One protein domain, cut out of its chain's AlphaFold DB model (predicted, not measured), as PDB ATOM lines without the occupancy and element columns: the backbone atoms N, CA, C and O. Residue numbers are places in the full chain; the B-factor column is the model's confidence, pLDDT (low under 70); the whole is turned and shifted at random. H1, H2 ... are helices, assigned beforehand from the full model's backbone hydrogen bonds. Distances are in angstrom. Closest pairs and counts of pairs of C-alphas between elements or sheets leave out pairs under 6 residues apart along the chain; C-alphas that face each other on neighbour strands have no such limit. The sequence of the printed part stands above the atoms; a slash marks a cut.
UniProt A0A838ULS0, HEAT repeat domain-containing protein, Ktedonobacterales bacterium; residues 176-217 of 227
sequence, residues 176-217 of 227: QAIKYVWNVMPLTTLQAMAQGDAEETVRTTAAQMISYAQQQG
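This is residues 176 to 217 of the 227 residues of the protein "HEAT repeat domain-containing protein" of Ktedonobacterales bacterium (UniProt A0A838ULS0). Look first for the longest helix, H3, which makes most of the long axis; H2 packs beside it as the other half of a helical hairpin, and the short helix H1 packs on residues 205 to 209 of H3, so that the centres of the three helices make a triangle. H1 and H3 run the same way and H2 runs the opposite way, with shallow tilts between them. The printed part has 42 residues, with three named helices in the order H1, H2, H3 and no named strand, and its class is all helix. The whole is compact, with a radius of gyration of the C-alphas of 9.3 A, and elongated in outline, with spans of 29 by 16 by 16 A.

Begin with H3, residues 200 to 215, and set beside it H2, residues 187 to 196. The two touch, with 19 pairs of C-alphas within 8 A; look for the closest pair at Ala 194 and Arg 203, whose C-alphas are 4.0 A apart. They form a helical hairpin and run opposite ways at a shallow tilt of 32 degrees, only just short of steep. Now turn to H1, residues 176 to 181, which touches H3 at residues 205 to 209 of H3 alone. Their closest C-alphas are those of Ile 178 and Ala 206, 6.8 A apart, and the two helices run the same way at a shallow tilt of 25 degrees. H1 and H2 are close but not clearly touching: their closest C-alphas, those of Ile 178 and Leu 190, are 7.9 A apart. These two run opposite ways at a shallow tilt of 20 degrees. Along the backbones of H1, H2 and H3, every O i to N i+4 pair is within hydrogen-bond range.

Find C-alpha 200 at (534.603, 458.129, 578.240); from there H3 runs 22.5 A to C-alpha 215 at (522.176, 468.722, 562.772). H2 begins at C-alpha 187, at (531.967, 474.919, 570.574), and covers residues 187 to 196 in 14.1 A. H1 begins at the first printed residue, with C-alpha 176 at (525.064, 466.662, 583.535), and measures 8.9 A to C-alpha 181.

The two C-alphas farthest apart are those of Ala 198 and Gly 217, at 29.2 A, while the first and last printed C-alphas, of Gln 176 and Gly 217, are 23.3 A apart. The printed part has no cut. Both links are tight: 5 residues between H1 and H2, and 3 between H2 and H3. The mean pLDDT of the printed part is 93.5, and residue 217 is the one printed residue under 70.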
ATOM      1  N   GLN A 176     526.332 465.970 583.368       98.12
ATOM      2  CA  GLN A 176     525.064 466.662 583.535       98.12
ATOM      3  C   GLN A 176     525.188 468.145 583.180       98.12
ATOM      4  O   GLN A 176     524.370 468.662 582.419       98.12
ATOM      5  N   ALA A 177     526.270 468.801 583.610       98.06
ATOM      6  CA  ALA A 177     526.564 470.178 583.230       98.06
ATOM      7  C   ALA A 177     526.594 470.349 581.700       98.06
ATOM      8  O   ALA A 177     525.954 471.263 581.183       98.06
ATOM      9  N   ILE A 178     527.241 469.439 580.950       97.81
ATOM     10  CA  ILE A 178     527.209 469.462 579.473       97.81
ATOM     11  C   ILE A 178     525.768 469.418 578.957       97.81
ATOM     12  O   ILE A 178     525.417 470.218 578.089       97.81
ATOM     13  N   LYS A 179     524.935 468.495 579.456       96.25
ATOM     14  CA  LYS A 179     523.546 468.345 578.989       96.25
ATOM     15  C   LYS A 179     522.734 469.627 579.186       96.25
ATOM     16  O   LYS A 179     521.905 469.930 578.330       96.25
ATOM     17  N   TYR A 180     523.002 470.391 580.244       96.12
ATOM     18  CA  TYR A 180     522.297 471.642 580.520       96.12
ATOM     19  C   TYR A 180     522.793 472.839 579.715       96.12
ATOM     20  O   TYR A 180     521.975 473.637 579.272       96.12
ATOM     21  N   VAL A 181     524.102 472.964 579.467       95.50
ATOM     22  CA  VAL A 181     524.662 474.209 578.896       95.50
ATOM     23  C   VAL A 181     525.300 474.066 577.517       95.50
ATOM     24  O   VAL A 181     525.934 475.006 577.026       95.50
ATOM     25  N   TRP A 182     525.149 472.922 576.840       93.94
ATOM     26  CA  TRP A 182     525.790 472.689 575.535       93.94
ATOM     27  C   TRP A 182     525.426 473.724 574.457       93.94
ATOM     28  O   TRP A 182     526.211 473.970 573.534       93.94
ATOM     29  N   ASN A 183     524.234 474.312 574.556       89.75
ATOM     30  CA  ASN A 183     523.706 475.315 573.635       89.75
ATOM     31  C   ASN A 183     524.369 476.691 573.821       89.75
ATOM     32  O   ASN A 183     524.570 477.392 572.830       89.75
ATOM     33  N   VAL A 184     524.750 477.047 575.051       88.50
ATOM     34  CA  VAL A 184     525.346 478.349 575.400       88.50
ATOM     35  C   VAL A 184     526.865 478.303 575.562       88.50
ATOM     36  O   VAL A 184     527.529 479.337 575.493       88.50
ATOM     37  N   MET A 185     527.457 477.119 575.726       88.88
ATOM     38  CA  MET A 185     528.910 476.985 575.826       88.88
ATOM     39  C   MET A 185     529.610 477.217 574.472       88.88
ATOM     40  O   MET A 185     529.052 476.905 573.413       88.88
ATOM     41  N   PRO A 186     530.878 477.669 574.454       89.06
ATOM     42  CA  PRO A 186     531.674 477.703 573.230       89.06
ATOM     43  C   PRO A 186     531.841 476.305 572.612       89.06
ATOM     44  O   PRO A 186     532.096 475.324 573.313       89.06
ATOM     45  N   LEU A 187     531.748 476.195 571.279       89.62
ATOM     46  CA  LEU A 187     531.967 474.919 570.574       89.62
ATOM     47  C   LEU A 187     533.362 474.351 570.857       89.62
ATOM     48  O   LEU A 187     533.505 473.142 571.006       89.62
ATOM     49  N   THR A 188     534.361 475.221 570.995       92.88
ATOM     50  CA  THR A 188     535.735 474.849 571.350       92.88
ATOM     51  C   THR A 188     535.824 474.177 572.716       92.88
ATOM     52  O   THR A 188     536.572 473.216 572.860       92.88
ATOM     53  N   THR A 189     535.041 474.625 573.702       93.75
ATOM     54  CA  THR A 189     534.983 473.984 575.025       93.75
ATOM     55  C   THR A 189     534.406 472.577 574.903       93.75
ATOM     56  O   THR A 189     534.996 471.625 575.401       93.75
ATOM     57  N   LEU A 190     533.307 472.416 574.158       93.94
ATOM     58  CA  LEU A 190     532.684 471.105 573.962       93.94
ATOM     59  C   LEU A 190     533.601 470.148 573.177       93.94
ATOM     60  O   LEU A 190     533.681 468.965 573.491       93.94
ATOM     61  N   GLN A 191     534.337 470.661 572.186       96.12
ATOM     62  CA  GLN A 191     535.353 469.901 571.450       96.12
ATOM     63  C   GLN A 191     536.513 469.463 572.347       96.12
ATOM     64  O   GLN A 191     536.951 468.320 572.238       96.12
ATOM     65  N   ALA A 192     536.990 470.340 573.236       96.69
ATOM     66  CA  ALA A 192     538.043 470.004 574.187       96.69
ATOM     67  C   ALA A 192     537.601 468.876 575.131       96.69
ATOM     68  O   ALA A 192     538.334 467.905 575.296       96.69
ATOM     69  N   MET A 193     536.374 468.943 575.662       97.69
ATOM     70  CA  MET A 193     535.817 467.869 576.493       97.69
ATOM     71  C   MET A 193     535.668 466.560 575.710       97.69
ATOM     72  O   MET A 193     536.093 465.516 576.188       97.69
ATOM     73  N   ALA A 194     535.160 466.606 574.472       97.75
ATOM     74  CA  ALA A 194     535.013 465.419 573.622       97.75
ATOM     75  C   ALA A 194     536.346 464.703 573.324       97.75
ATOM     76  O   ALA A 194     536.360 463.495 573.095       97.75
ATOM     77  N   GLN A 195     537.462 465.435 573.305       97.38
ATOM     78  CA  GLN A 195     538.786 464.902 572.967       97.38
ATOM     79  C   GLN A 195     539.644 464.564 574.190       97.38
ATOM     80  O   GLN A 195     540.519 463.707 574.085       97.38
ATOM     81  N   GLY A 196     539.437 465.258 575.310       95.94
ATOM     82  CA  GLY A 196     540.407 465.309 576.402       95.94
ATOM     83  C   GLY A 196     539.854 465.080 577.803       95.94
ATOM     84  O   GLY A 196     540.658 465.055 578.729       95.94
ATOM     85  N   ASP A 197     538.538 464.909 577.989       98.38
ATOM     86  CA  ASP A 197     538.027 464.510 579.307       98.38
ATOM     87  C   ASP A 197     538.542 463.109 579.675       98.38
ATOM     88  O   ASP A 197     538.657 462.238 578.805       98.38
ATOM     89  N   ALA A 198     538.865 462.897 580.952       97.38
ATOM     90  CA  ALA A 198     539.348 461.614 581.454       97.38
ATOM     91  C   ALA A 198     538.307 460.502 581.257       97.38
ATOM     92  O   ALA A 198     538.664 459.386 580.872       97.38
ATOM     93  N   GLU A 199     537.022 460.832 581.405       98.44
ATOM     94  CA  GLU A 199     535.947 459.849 581.375       98.44
ATOM     95  C   GLU A 199     535.300 459.703 580.002       98.44
ATOM     96  O   GLU A 199     534.886 460.669 579.354       98.44
ATOM     97  N   GLU A 200     535.177 458.453 579.551       98.19
ATOM     98  CA  GLU A 200     534.603 458.129 578.240       98.19
ATOM     99  C   GLU A 200     533.158 458.604 578.108       98.19
ATOM    100  O   GLU A 200     532.761 459.106 577.052       98.19
ATOM    101  N   THR A 201     532.388 458.503 579.188       98.25
ATOM    102  CA  THR A 201     530.994 458.938 579.234       98.25
ATOM    103  C   THR A 201     530.867 460.443 578.996       98.25
ATOM    104  O   THR A 201     530.004 460.884 578.228       98.25
ATOM    105  N   VAL A 202     531.774 461.242 579.567       98.56
ATOM    106  CA  VAL A 202     531.821 462.695 579.354       98.56
ATOM    107  C   VAL A 202     532.246 463.012 577.921       98.56
ATOM    108  O   VAL A 202     531.560 463.777 577.236       98.56
ATOM    109  N   ARG A 203     533.304 462.359 577.413       98.69
ATOM    110  CA  ARG A 203     533.752 462.519 576.016       98.69
ATOM    111  C   ARG A 203     532.630 462.219 575.018       98.69
ATOM    112  O   ARG A 203     532.393 462.991 574.087       98.69
ATOM    113  N   THR A 204     531.913 461.119 575.233       98.38
ATOM    114  CA  THR A 204     530.814 460.667 574.370       98.38
ATOM    115  C   THR A 204     529.632 461.629 574.422       98.38
ATOM    116  O   THR A 204     529.115 462.013 573.373       98.38
ATOM    117  N   THR A 205     529.247 462.085 575.617       98.31
ATOM    118  CA  THR A 205     528.176 463.082 575.790       98.31
ATOM    119  C   THR A 205     528.521 464.377 575.057       98.31
ATOM    120  O   THR A 205     527.706 464.909 574.301       98.31
ATOM    121  N   ALA A 206     529.762 464.849 575.189       97.88
ATOM    122  CA  ALA A 206     530.221 466.033 574.479       97.88
ATOM    123  C   ALA A 206     530.162 465.855 572.950       97.88
ATOM    124  O   ALA A 206     529.643 466.720 572.240       97.88
ATOM    125  N   ALA A 207     530.622 464.712 572.430       97.69
ATOM    126  CA  ALA A 207     530.567 464.394 571.002       97.69
ATOM    127  C   ALA A 207     529.127 464.307 570.457       97.69
ATOM    128  O   ALA A 207     528.845 464.781 569.348       97.69
ATOM    129  N   GLN A 208     528.200 463.755 571.243       96.38
ATOM    130  CA  GLN A 208     526.774 463.729 570.915       96.38
ATOM    131  C   GLN A 208     526.206 465.146 570.811       96.38
ATOM    132  O   GLN A 208     525.564 465.470 569.812       96.38
ATOM    133  N   MET A 209     526.504 466.020 571.776       95.56
ATOM    134  CA  MET A 209     526.032 467.409 571.755       95.56
ATOM    135  C   MET A 209     526.639 468.228 570.597       95.56
ATOM    136  O   MET A 209     525.968 469.089 570.026       95.56
ATOM    137  N   ILE A 210     527.880 467.940 570.173       93.75
ATOM    138  CA  ILE A 210     528.459 468.517 568.941       93.75
ATOM    139  C   ILE A 210     527.646 468.082 567.722       93.75
ATOM    140  O   ILE A 210     527.279 468.918 566.896       93.75
ATOM    141  N   SER A 211     527.362 466.783 567.619       92.50
ATOM    142  CA  SER A 211     526.610 466.212 566.500       92.50
ATOM    143  C   SER A 211     525.202 466.806 566.430       92.50
ATOM    144  O   SER A 211     524.749 467.204 565.357       92.50
ATOM    145  N   TYR A 212     524.541 466.953 567.580       90.44
ATOM    146  CA  TYR A 212     523.228 467.584 567.689       90.44
ATOM    147  C   TYR A 212     523.258 469.056 567.239       90.44
ATOM    148  O   TYR A 212     522.449 469.468 566.409       90.44
ATOM    149  N   ALA A 213     524.252 469.832 567.688       86.50
ATOM    150  CA  ALA A 213     524.427 471.225 567.273       86.50
ATOM    151  C   ALA A 213     524.630 471.384 565.752       86.50
ATOM    152  O   ALA A 213     524.176 472.366 565.167       86.50
ATOM    153  N   GLN A 214     525.307 470.428 565.107       85.81
ATOM    154  CA  GLN A 214     525.522 470.422 563.655       85.81
ATOM    155  C   GLN A 214     524.244 470.074 562.880       85.81
ATOM    156  O   GLN A 214     523.983 470.673 561.837       85.81
ATOM    157  N   GLN A 215     523.441 469.137 563.390       84.19
ATOM    158  CA  GLN A 215     522.176 468.722 562.772       84.19
ATOM    159  C   GLN A 215     521.107 469.820 562.826       84.19
ATOM    160  O   GLN A 215     520.355 469.980 561.870       84.19
ATOM    161  N   GLN A 216     521.068 470.607 563.906       77.50
ATOM    162  CA  GLN A 216     520.086 471.684 564.094       77.50
ATOM    163  C   GLN A 216     520.405 472.974 563.312       77.50
ATOM    164  O   GLN A 216     519.650 473.940 563.372       77.50
ATOM    165  N   GLY A 217     521.517 473.038 562.570       62.25
ATOM    166  CA  GLY A 217     521.836 474.171 561.693       62.25
ATOM    167  C   GLY A 217     522.198 475.496 562.385       62.25
ATOM    168  O   GLY A 217     522.602 476.416 561.680       62.25
TER     169      GLY A 217